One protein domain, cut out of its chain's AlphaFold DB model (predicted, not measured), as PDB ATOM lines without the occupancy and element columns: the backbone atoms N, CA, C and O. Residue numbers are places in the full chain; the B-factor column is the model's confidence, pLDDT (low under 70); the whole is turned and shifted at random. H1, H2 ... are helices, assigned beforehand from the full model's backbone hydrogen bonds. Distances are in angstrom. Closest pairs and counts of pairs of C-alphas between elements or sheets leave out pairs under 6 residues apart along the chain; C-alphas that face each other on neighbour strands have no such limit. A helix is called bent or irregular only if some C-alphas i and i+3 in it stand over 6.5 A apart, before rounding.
ATOM      1  N   LYS A   5     141.224 106.311 112.840       89.31
ATOM      2  CA  LYS A   5     142.583 105.752 112.734       89.31
ATOM      3  C   LYS A   5     143.577 106.774 112.176       89.31
ATOM      4  O   LYS A   5     144.678 106.895 112.704       89.31
ATOM      5  N   LEU A   6     143.188 107.516 111.137       88.94
ATOM      6  CA  LEU A   6     144.040 108.539 110.533       88.94
ATOM      7  C   LEU A   6     144.220 109.742 111.467       88.94
ATOM      8  O   LEU A   6     145.347 110.190 111.655       88.94
ATOM      9  N   GLN A   7     143.144 110.199 112.118       87.69
ATOM     10  CA  GLN A   7     143.212 111.237 113.154       87.69
ATOM     11  C   GLN A   7     144.198 110.838 114.257       87.69
ATOM     12  O   GLN A   7     145.120 111.587 114.557       87.69
ATOM     13  N   ALA A   8     144.073 109.625 114.806       87.50
ATOM     14  CA  ALA A   8     144.971 109.141 115.852       87.50
ATOM     15  C   ALA A   8     146.442 109.085 115.402       87.50
ATOM     16  O   ALA A   8     147.330 109.418 116.188       87.50
ATOM     17  N   SER A   9     146.717 108.686 114.156       90.94
ATOM     18  CA  SER A   9     148.078 108.680 113.603       90.94
ATOM     19  C   SER A   9     148.664 110.086 113.465       90.94
ATOM     20  O   SER A   9     149.814 110.289 113.849       90.94
ATOM     21  N   ILE A  10     147.876 111.055 112.987       87.94
ATOM     22  CA  ILE A  10     148.295 112.462 112.907       87.94
ATOM     23  C   ILE A  10     148.577 113.002 114.313       87.94
ATOM     24  O   ILE A  10     149.660 113.503 114.574       87.94
ATOM     25  N   ILE A  11     147.669 112.817 115.275       89.19
ATOM     26  CA  ILE A  11     147.886 113.299 116.650       89.19
ATOM     27  C   ILE A  11     149.144 112.680 117.283       89.19
ATOM     28  O   ILE A  11     149.877 113.358 118.003       89.19
ATOM     29  N   LYS A  12     149.452 111.408 116.995       91.19
ATOM     30  CA  LYS A  12     150.686 110.768 117.478       91.19
ATOM     31  C   LYS A  12     151.957 111.430 116.935       91.19
ATOM     32  O   LYS A  12     152.943 111.482 117.675       91.19
ATOM     33  N   SER A  13     151.962 111.959 115.708       92.31
ATOM     34  CA  SER A  13     153.161 112.590 115.129       92.31
ATOM     35  C   SER A  13     153.548 113.897 115.823       92.31
ATOM     36  O   SER A  13     154.716 114.275 115.793       92.31
ATOM     37  N   TYR A  14     152.612 114.546 116.525       92.94
ATOM     38  CA  TYR A  14     152.891 115.731 117.339       92.94
ATOM     39  C   TYR A  14     153.671 115.425 118.633       92.94
ATOM     40  O   TYR A  14     154.156 116.351 119.278       92.94
ATOM     41  N   LYS A  15     153.852 114.155 119.028       93.81
ATOM     42  CA  LYS A  15     154.653 113.765 120.211       93.81
ATOM     43  C   LYS A  15     154.259 114.488 121.516       93.81
ATOM     44  O   LYS A  15     155.110 114.736 122.365       93.81
ATOM     45  N   PHE A  16     152.977 114.811 121.690       94.88
ATOM     46  CA  PHE A  16     152.493 115.459 122.909       94.88
ATOM     47  C   PHE A  16     152.729 114.596 124.152       94.88
ATOM     48  O   PHE A  16     152.517 113.375 124.131       94.88
ATOM     49  N   ASN A  17     153.115 115.243 125.252       94.62
ATOM     50  CA  ASN A  17     153.138 114.608 126.566       94.62
ATOM     51  C   ASN A  17     151.697 114.363 127.075       94.62
ATOM     52  O   ASN A  17     150.714 114.730 126.426       94.62
ATOM     53  N   LEU A  18     151.549 113.680 128.213       94.12
ATOM     54  CA  LEU A  18     150.226 113.342 128.753       94.12
ATOM     55  C   LEU A  18     149.368 114.590 129.015       94.12
ATOM     56  O   LEU A  18     148.189 114.617 128.671       94.12
ATOM     57  N   GLU A  19     149.974 115.623 129.583       95.31
ATOM     58  CA  GLU A  19     149.311 116.874 129.940       95.31
ATOM     59  C   GLU A  19     148.768 117.604 128.704       95.31
ATOM     60  O   GLU A  19     147.596 117.968 128.661       95.31
ATOM     61  N   GLN A  20     149.581 117.714 127.655       95.38
ATOM     62  CA  GLN A  20     149.204 118.309 126.372       95.38
ATOM     63  C   GLN A  20     148.095 117.515 125.668       95.38
ATOM     64  O   GLN A  20     147.219 118.106 125.041       95.38
ATOM     65  N   LYS A  21     148.076 116.179 125.794       94.50
ATOM     66  CA  LYS A  21     146.979 115.352 125.258       94.50
ATOM     67  C   LYS A  21     145.661 115.626 125.972       94.50
ATOM     68  O   LYS A  21     144.639 115.789 125.313       94.50
ATOM     69  N   LEU A  22     145.680 115.687 127.304       94.69
ATOM     70  CA  LEU A  22     144.491 116.026 128.091       94.69
ATOM     71  C   LEU A  22     144.011 117.445 127.772       94.69
ATOM     72  O   LEU A  22     142.810 117.679 127.638       94.69
ATOM     73  N   TRP A  23     144.950 118.370 127.576       96.06
ATOM     74  CA  TRP A  23     144.647 119.735 127.166       96.06
ATOM     75  C   TRP A  23     143.979 119.795 125.799       96.06
ATOM     76  O   TRP A  23     142.933 120.419 125.665       96.06
ATOM     77  N   LEU A  24     144.534 119.102 124.802       96.44
ATOM     78  CA  LEU A  24     143.959 119.005 123.463       96.44
ATOM     79  C   LEU A  24     142.518 118.482 123.508       96.44
ATOM     80  O   LEU A  24     141.644 119.044 122.853       96.44
ATOM     81  N   MET A  25     142.253 117.444 124.307       96.06
ATOM     82  CA  MET A  25     140.899 116.907 124.470       96.06
ATOM     83  C   MET A  25     139.942 117.955 125.044       96.06
ATOM     84  O   MET A  25     138.871 118.174 124.483       96.06
ATOM     85  N   LYS A  26     140.352 118.653 126.108       97.69
ATOM     86  CA  LYS A  26     139.548 119.709 126.741       97.69
ATOM     87  C   LYS A  26     139.331 120.910 125.815       97.69
ATOM     88  O   LYS A  26     138.257 121.507 125.795       97.69
ATOM     89  N   TYR A  27     140.344 121.250 125.023       97.19
ATOM     90  CA  TYR A  27     140.284 122.301 124.016       97.19
ATOM     91  C   TYR A  27     139.249 121.962 122.938       97.19
ATOM     92  O   TYR A  27     138.346 122.757 122.683       97.19
ATOM     93  N   VAL A  28     139.310 120.753 122.372       96.88
ATOM     94  CA  VAL A  28     138.326 120.255 121.396       96.88
ATOM     95  C   VAL A  28     136.921 120.225 121.999       96.88
ATOM     96  O   VAL A  28     135.983 120.726 121.380       96.88
ATOM     97  N   GLU A  29     136.775 119.716 123.222       98.06
ATOM     98  CA  GLU A  29     135.495 119.650 123.933       98.06
ATOM     99  C   GLU A  29     134.873 121.036 124.153       98.06
ATOM    100  O   GLU A  29     133.665 121.208 123.980       98.06
ATOM    101  N   SER A  30     135.686 122.046 124.483       98.31
ATOM    102  CA  SER A  30     135.200 123.418 124.659       98.31
ATOM    103  C   SER A  30     134.574 123.991 123.380       98.31
ATOM    104  O   SER A  30     133.624 124.772 123.448       98.31
ATOM    105  N   ILE A  31     135.050 123.551 122.210       97.75
ATOM    106  CA  ILE A  31     134.547 123.975 120.901       97.75
ATOM    107  C   ILE A  31     133.281 123.201 120.529       97.75
ATOM    108  O   ILE A  31     132.268 123.810 120.167       97.75
ATOM    109  N   THR A  32     133.312 121.870 120.635       97.25
ATOM    110  CA  THR A  32     132.164 121.015 120.287       97.25
ATOM    111  C   THR A  32     130.972 121.264 121.209       97.25
ATOM    112  O   THR A  32     129.828 121.238 120.758       97.25
ATOM    113  N   SER A  33     131.234 121.602 122.474       97.69
ATOM    114  CA  SER A  33     130.217 121.928 123.482       97.69
ATOM    115  C   SER A  33     129.809 123.404 123.487       97.69
ATOM    116  O   SER A  33     129.049 123.821 124.358       97.69
ATOM    117  N   ARG A  34     130.306 124.208 122.534       97.50
ATOM    118  CA  ARG A  34     129.964 125.632 122.370       97.50
ATOM    119  C   ARG A  34     130.216 126.476 123.628       97.50
ATOM    120  O   ARG A  34     129.387 127.303 123.998       97.50
ATOM    121  N   GLN A  35     131.366 126.296 124.275       97.81
ATOM    122  CA  GLN A  35     131.754 127.006 125.499       97.81
ATOM    123  C   GLN A  35     132.797 128.103 125.200       97.81
ATOM    124  O   GLN A  35     133.995 127.886 125.394       97.81
ATOM    125  N   PRO A  36     132.390 129.307 124.746       96.38
ATOM    126  CA  PRO A  36     133.321 130.308 124.222       96.38
ATOM    127  C   PRO A  36     134.308 130.818 125.275       96.38
ATOM    128  O   PRO A  36     135.495 130.945 124.995       96.38
ATOM    129  N   LYS A  37     133.847 131.051 126.512       95.81
ATOM    130  CA  LYS A  37     134.713 131.513 127.612       95.81
ATOM    131  C   LYS A  37     135.806 130.497 127.943       95.81
ATOM    132  O   LYS A  37     136.951 130.882 128.149       95.81
ATOM    133  N   LEU A  38     135.455 129.209 127.980       97.00
ATOM    134  CA  LEU A  38     136.420 128.146 128.247       97.00
ATOM    135  C   LEU A  38     137.402 127.992 127.084       97.00
ATOM    136  O   LEU A  38     138.599 127.888 127.325       97.00
ATOM    137  N   PHE A  39     136.913 128.027 125.844       97.06
ATOM    138  CA  PHE A  39     137.752 127.951 124.651       97.06
ATOM    139  C   PHE A  39     138.820 129.053 124.623       97.06
ATOM    140  O   PHE A  39     140.005 128.748 124.505       97.06
ATOM    141  N   ILE A  40     138.422 130.317 124.808       95.69
ATOM    142  CA  ILE A  40     139.363 131.448 124.820       95.69
ATOM    143  C   ILE A  40     140.353 131.339 125.980       95.69
ATOM    144  O   ILE A  40     141.544 131.567 125.791       95.69
ATOM    145  N   LYS A  41     139.885 130.924 127.162       95.62
ATOM    146  CA  LYS A  41     140.766 130.680 128.306       95.62
ATOM    147  C   LYS A  41     141.837 129.635 127.975       95.62
ATOM    148  O   LYS A  41     143.015 129.902 128.173       95.62
ATOM    149  N   LEU A  42     141.447 128.482 127.426       96.25
ATOM    150  CA  LEU A  42     142.382 127.407 127.075       96.25
ATOM    151  C   LEU A  42     143.334 127.791 125.937       96.25
ATOM    152  O   LEU A  42     144.463 127.303 125.908       96.25
ATOM    153  N   LEU A  43     142.879 128.629 124.999       93.06
ATOM    154  CA  LEU A  43     143.711 129.180 123.933       93.06
ATOM    155  C   LEU A  43     144.839 130.038 124.522       93.06
ATOM    156  O   LEU A  43     146.004 129.752 124.261       93.06
ATOM    157  N   ASN A  44     144.505 131.014 125.368       92.81
ATOM    158  CA  ASN A  44     145.490 131.919 125.969       92.81
ATOM    159  C   ASN A  44     146.429 131.186 126.941       92.81
ATOM    160  O   ASN A  44     147.645 131.311 126.835       92.81
ATOM    161  N   GLU A  45     145.880 130.343 127.823       95.56
ATOM    162  CA  GLU A  45     146.676 129.576 128.792       95.56
ATOM    163  C   GLU A  45     147.682 128.635 128.106       95.56
ATOM    164  O   GLU A  45     148.738 128.350 128.665       95.56
ATOM    165  N   SER A  46     147.387 128.143 126.895       93.81
ATOM    166  CA  SER A  46     148.330 127.285 126.163       93.81
ATOM    167  C   SER A  46     149.584 128.031 125.692       93.81
ATOM    168  O   SER A  46     150.672 127.451 125.721       93.81
ATOM    169  N   ASP A  47     149.442 129.303 125.309       93.19
ATOM    170  CA  ASP A  47     150.553 130.175 124.912       93.19
ATOM    171  C   ASP A  47     151.400 130.554 126.131       93.19
ATOM    172  O   ASP A  47     152.615 130.372 126.130       93.19
ATOM    173  N   GLU A  48     150.753 130.952 127.227       94.44
ATOM    174  CA  GLU A  48     151.430 131.285 128.487       94.44
ATOM    175  C   GLU A  48     152.215 130.099 129.065       94.44
ATOM    176  O   GLU A  48     153.321 130.262 129.582       94.44
ATOM    177  N   ARG A  49     151.652 128.888 128.984       94.31
ATOM    178  CA  ARG A  49     152.217 127.706 129.642       94.31
ATOM    179  C   ARG A  49     153.351 127.050 128.864       94.31
ATOM    180  O   ARG A  49     154.279 126.521 129.476       94.31
ATOM    181  N   TRP A  50     153.258 127.016 127.536       94.81
ATOM    182  CA  TRP A  50     154.188 126.251 126.693       94.81
ATOM    183  C   TRP A  50     154.789 127.048 125.530       94.81
ATOM    184  O   TRP A  50     155.546 126.479 124.737       94.81
ATOM    185  N   GLY A  51     154.469 128.336 125.426       95.12
ATOM    186  CA  GLY A  51     154.891 129.211 124.341       95.12
ATOM    187  C   GLY A  51     154.089 129.026 123.053       95.12
ATOM    188  O   GLY A  51     153.464 127.987 122.802       95.12
ATOM    189  N   THR A  52     154.176 130.039 122.193       93.19
ATOM    190  CA  THR A  52     153.345 130.183 120.991       93.19
ATOM    191  C   THR A  52     153.484 129.017 120.025       93.19
ATOM    192  O   THR A  52     152.489 128.543 119.486       93.19
ATOM    193  N   GLU A  53     154.696 128.494 119.835       94.81
ATOM    194  CA  GLU A  53     154.925 127.357 118.937       94.81
ATOM    195  C   GLU A  53     154.156 126.109 119.397       94.81
ATOM    196  O   GLU A  53     153.478 125.452 118.605       94.81
ATOM    197  N   THR A  54     154.201 125.790 120.692       93.31
ATOM    198  CA  THR A  54     153.485 124.628 121.232       93.31
ATOM    199  C   THR A  54     151.975 124.849 121.210       93.31
ATOM    200  O   THR A  54     151.230 123.929 120.863       93.31
ATOM    201  N   ALA A  55     151.516 126.059 121.535       93.75
ATOM    202  CA  ALA A  55     150.107 126.433 121.462       93.75
ATOM    203  C   ALA A  55     149.545 126.269 120.040       93.75
ATOM    204  O   ALA A  55     148.498 125.644 119.851       93.75
ATOM    205  N   LEU A  56     150.285 126.732 119.025       93.56
ATOM    206  CA  LEU A  56     149.932 126.559 117.614       93.56
ATOM    207  C   LEU A  56     149.833 125.083 117.237       93.56
ATOM    208  O   LEU A  56     148.849 124.668 116.631       93.56
ATOM    209  N   ARG A  57     150.792 124.259 117.668       95.06
ATOM    210  CA  ARG A  57     150.760 122.810 117.418       95.06
ATOM    211  C   ARG A  57     149.526 122.141 118.025       95.06
ATOM    212  O   ARG A  57     148.953 121.248 117.405       95.06
ATOM    213  N   ILE A  58     149.094 122.558 119.217       94.56
ATOM    214  CA  ILE A  58     147.852 122.065 119.840       94.56
ATOM    215  C   ILE A  58     146.628 122.514 119.039       94.56
ATOM    216  O   ILE A  58     145.729 121.709 118.800       94.56
ATOM    217  N   HIS A  59     146.598 123.769 118.590       92.62
ATOM    218  CA  HIS A  59     145.514 124.281 117.758       92.62
ATOM    219  C   HIS A  59     145.408 123.519 116.428       92.62
ATOM    220  O   HIS A  59     144.332 123.030 116.085       92.62
ATOM    221  N   GLU A  60     146.524 123.323 115.722       93.56
ATOM    222  CA  GLU A  60     146.583 122.518 114.498       93.56
ATOM    223  C   GLU A  60     146.087 121.092 114.740       93.56
ATOM    224  O   GLU A  60     145.242 120.587 114.001       93.56
ATOM    225  N   ALA A  61     146.556 120.456 115.813       95.00
ATOM    226  CA  ALA A  61     146.110 119.129 116.207       95.00
ATOM    227  C   ALA A  61     144.585 119.078 116.422       95.00
ATOM    228  O   ALA A  61     143.929 118.132 115.978       95.00
ATOM    229  N   ALA A  62     143.998 120.110 117.035       94.44
ATOM    230  CA  ALA A  62     142.556 120.201 117.246       94.44
ATOM    231  C   ALA A  62     141.776 120.258 115.923       94.44
ATOM    232  O   ALA A  62     140.705 119.656 115.832       94.44
ATOM    233  N   THR A  63     142.313 120.889 114.872       93.00
ATOM    234  CA  THR A  63     141.631 120.970 113.564       93.00
ATOM    235  C   THR A  63     141.348 119.596 112.951       93.00
ATOM    236  O   THR A  63     140.310 119.400 112.321       93.00
ATOM    237  N   TYR A  64     142.206 118.602 113.204       93.31
ATOM    238  CA  TYR A  64     141.994 117.234 112.727       93.31
ATOM    239  C   TYR A  64     140.877 116.499 113.477       93.31
ATOM    240  O   TYR A  64     140.347 115.511 112.964       93.31
ATOM    241  N   LEU A  65     140.529 116.960 114.679       92.44
ATOM    242  CA  LEU A  65     139.521 116.364 115.558       92.44
ATOM    243  C   LEU A  65     138.150 117.044 115.437       92.44
ATOM    244  O   LEU A  65     137.139 116.457 115.817       92.44
ATOM    245  N   LEU A  66     138.103 118.253 114.881       93.38
ATOM    246  CA  LEU A  66     136.894 119.061 114.765       93.38
ATOM    247  C   LEU A  66     136.190 118.854 113.419       93.38
ATOM    248  O   LEU A  66     136.809 118.618 112.379       93.38
ATOM    249  N   SER A  67     134.861 118.974 113.418       94.00
ATOM    250  CA  SER A  67     134.117 119.091 112.165       94.00
ATOM    251  C   SER A  67     134.330 120.477 111.545       94.00
ATOM    252  O   SER A  67     134.715 121.431 112.222       94.00
ATOM    253  N   ARG A  68     133.998 120.633 110.257       92.81
ATOM    254  CA  ARG A  68     134.028 121.948 109.596       92.81
ATOM    255  C   ARG A  68     133.180 122.989 110.337       92.81
ATOM    256  O   ARG A  68     133.639 124.109 110.530       92.81
ATOM    257  N   LYS A  69     131.983 122.604 110.795       96.25
ATOM    258  CA  LYS A  69     131.089 123.497 111.549       96.25
ATOM    259  C   LYS A  69     131.696 123.912 112.888       96.25
ATOM    260  O   LYS A  69     131.507 125.044 113.322       96.25
ATOM    261  N   ASP A  70     132.428 123.013 113.541       97.31
ATOM    262  CA  ASP A  70     133.066 123.310 114.823       97.31
ATOM    263  C   ASP A  70     134.262 124.240 114.669       97.31
ATOM    264  O   ASP A  70     134.392 125.183 115.445       97.31
ATOM    265  N   MET A  71     135.069 124.040 113.624       95.06
ATOM    266  CA  MET A  71     136.146 124.967 113.270       95.06
ATOM    267  C   MET A  71     135.608 126.359 112.924       95.06
ATOM    268  O   MET A  71     136.106 127.352 113.442       95.06
ATOM    269  N   GLU A  72     134.562 126.446 112.094       96.69
ATOM    270  CA  GLU A  72     133.940 127.726 111.727       96.69
ATOM    271  C   GLU A  72     133.421 128.484 112.957       96.69
ATOM    272  O   GLU A  72     133.614 129.695 113.068       96.69
ATOM    273  N   TRP A  73     132.807 127.780 113.911       97.50
ATOM    274  CA  TRP A  73     132.400 128.379 115.179       97.50
ATOM    275  C   TRP A  73     133.604 128.840 116.013       97.50
ATOM    276  O   TRP A  73     133.607 129.979 116.477       97.50
ATOM    277  N   GLY A  74     134.631 127.997 116.175       96.31
ATOM    278  CA  GLY A  74     135.826 128.324 116.962       96.31
ATOM    279  C   GLY A  74     136.553 129.556 116.419       96.31
ATOM    280  O   GLY A  74     136.888 130.461 117.182       96.31
ATOM    281  N   ASN A  75     136.691 129.646 115.095       95.38
ATOM    282  CA  ASN A  75     137.296 130.792 114.418       95.38
ATOM    283  C   ASN A  75     136.521 132.087 114.678       95.38
ATOM    284  O   ASN A  75     137.127 133.095 115.026       95.38
ATOM    285  N   ARG A  76     135.184 132.055 114.585       96.94
ATOM    286  CA  ARG A  76     134.347 133.231 114.881       96.94
ATOM    287  C   ARG A  76     134.479 133.680 116.334       96.94
ATOM    288  O   ARG A  76     134.545 134.874 116.600       96.94
ATOM    289  N   VAL A  77     134.530 132.741 117.279       96.19
ATOM    290  CA  VAL A  77     134.715 133.071 118.701       96.19
ATOM    291  C   VAL A  77     136.083 133.712 118.942       96.19
ATOM    292  O   VAL A  77     136.158 134.729 119.629       96.19
ATOM    293  N   ALA A  78     137.149 133.159 118.357       93.00
ATOM    294  CA  ALA A  78     138.494 133.727 118.452       93.00
ATOM    295  C   ALA A  78     138.572 135.130 117.829       93.00
ATOM    296  O   ALA A  78     139.142 136.040 118.426       93.00
ATOM    297  N   GLU A  79     137.950 135.331 116.666       95.31
ATOM    298  CA  GLU A  79     137.896 136.627 115.990       95.31
ATOM    299  C   GLU A  79     137.219 137.696 116.859       95.31
ATOM    300  O   GLU A  79     137.780 138.774 117.058       95.31
ATOM    301  N   VAL A  80     136.055 137.380 117.437       95.06
ATOM    302  CA  VAL A  80     135.350 138.295 118.346       95.06
ATOM    303  C   VAL A  80     136.208 138.610 119.572       95.06
ATOM    304  O   VAL A  80     136.315 139.774 119.955       95.06
ATOM    305  N   ALA A  81     136.867 137.612 120.165       91.56
ATOM    306  CA  ALA A  81     137.746 137.833 121.313       91.56
ATOM    307  C   ALA A  81     138.910 138.784 120.978       91.56
ATOM    308  O   ALA A  81     139.196 139.702 121.748       91.56
ATOM    309  N   ILE A  82     139.534 138.626 119.807       90.88
ATOM    310  CA  ILE A  82     140.601 139.518 119.329       90.88
ATOM    311  C   ILE A  82     140.078 140.944 119.126       90.88
ATOM    312  O   ILE A  82     140.756 141.905 119.490       90.88
ATOM    313  N   GLN A  83     138.890 141.103 118.540       93.00
ATOM    314  CA  GLN A  83     138.287 142.423 118.336       93.00
ATOM    315  C   GLN A  83     137.985 143.122 119.669       93.00
ATOM    316  O   GLN A  83     138.287 144.305 119.807       93.00
ATOM    317  N   LEU A  84     137.468 142.392 120.663       90.56
ATOM    318  CA  LEU A  84     137.222 142.928 122.006       90.56
ATOM    319  C   LEU A  84     138.518 143.370 122.696       90.56
ATOM    320  O   LEU A  84     138.583 144.489 123.195       90.56
ATOM    321  N   LEU A  85     139.572 142.551 122.639       87.88
ATOM    322  CA  LEU A  85     140.897 142.901 123.172       87.88
ATOM    323  C   LEU A  85     141.485 144.156 122.509       87.88
ATOM    324  O   LEU A  85     142.163 144.955 123.153       87.88
ATOM    325  N   ARG A  86     141.257 144.342 121.203       89.50
ATOM    326  CA  ARG A  86     141.679 145.560 120.493       89.50
ATOM    327  C   ARG A  86     140.894 146.783 120.954       89.50
ATOM    328  O   ARG A  86     141.495 147.843 121.095       89.50
ATOM    329  N   LEU A  87     139.586 146.640 121.168       91.88
ATOM    330  CA  LEU A  87     138.727 147.722 121.646       91.88
ATOM    331  C   LEU A  87     139.139 148.179 123.052       91.88
ATOM    332  O   LEU A  87     139.266 149.374 123.284       91.88
ATOM    333  N   GLU A  88     139.402 147.238 123.957       90.00
ATOM    334  CA  GLU A  88     139.855 147.517 125.326       90.00
ATOM    335  C   GLU A  88     141.128 148.376 125.332       90.00
ATOM    336  O   GLU A  88     141.143 149.459 125.911       90.00
ATOM    337  N   LYS A  89     142.140 147.998 124.540       89.44
ATOM    338  CA  LYS A  89     143.388 148.772 124.387       89.44
ATOM    339  C   LYS A  89     143.207 150.174 123.798       89.44
ATOM    340  O   LYS A  89     144.095 151.011 123.949       89.44
ATOM    341  N   LEU A  90     142.130 150.413 123.048       87.94
ATOM    342  CA  LEU A  90     141.801 151.740 122.521       87.94
ATOM    343  C   LEU A  90     141.101 152.609 123.569       87.94
ATOM    344  O   LEU A  90     141.271 153.819 123.524       87.94
ATOM    345  N   LEU A  91     140.333 152.004 124.477       85.75
ATOM    346  CA  LEU A  91     139.619 152.697 125.555       85.75
ATOM    347  C   LEU A  91     140.524 153.051 126.743       85.75
ATOM    348  O   LEU A  91     140.218 153.972 127.488       85.75
ATOM    349  N   GLU A  92     141.630 152.329 126.922       82.12
ATOM    350  CA  GLU A  92     142.662 152.621 127.927       82.12
ATOM    351  C   GLU A  92     143.586 153.803 127.548       82.12
ATOM    352  O   GLU A  92     144.495 154.135 128.311       82.12
ATOM    353  N   ARG A  93     143.389 154.418 126.374       54.34
ATOM    354  CA  ARG A  93     144.156 155.569 125.863       54.34
ATOM    355  C   ARG A  93     143.341 156.851 125.919       54.34
ATOM    356  O   ARG A  93     143.965 157.894 126.208       54.34
TER     357      ARG A  93
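This is residues 5 to 93 of the 93 residues of an uncharacterized protein of Chroococcidiopsis cubana SAG 39.79 (UniProt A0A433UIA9). Bent helix H3 folds back on itself; H2 packs on both arms, H1 on H3b, and long H4 crosses H3a's beginning, residues 83 to 93 sticking out. The printed part has 89 residues, with four named helices, H1 to H4: all helix. It is compact, radius of gyration of the C-alphas 14.0 A, spanning 50 by 28 by 16 A.

H3, residues 36 to 65, one helix by hydrogen bonds, is bent between arms H3a, 36 to 49, and H3b, 52 to 65: C-alphas 49 and 52 are 9.1 A apart. H2, residues 18 to 32, forms a hairpin with H3a, closest C-alphas Ser 30 and Phe 39, 5.2 A. H1, 5 to 13, touches H3b, closest C-alphas Ile 11 and Ala 61, 6.1 A. H4, 68 to 91, touches H3a, closest C-alphas Pro 36 and Val 77, 6.3 A. Every O i to N i+4 pair is within hydrogen-bond range in H1, H2 and H4; 9 of 10 in H3a, 8 of 10 in H3b.

H1 begins at C-alpha 5, (142.583, 105.752, 112.734); H4, 35.1 A long, ends at C-alpha 91, (139.619, 152.697, 125.555).

The printed part has no cut or long link; residue 93 has pLDDT under 70.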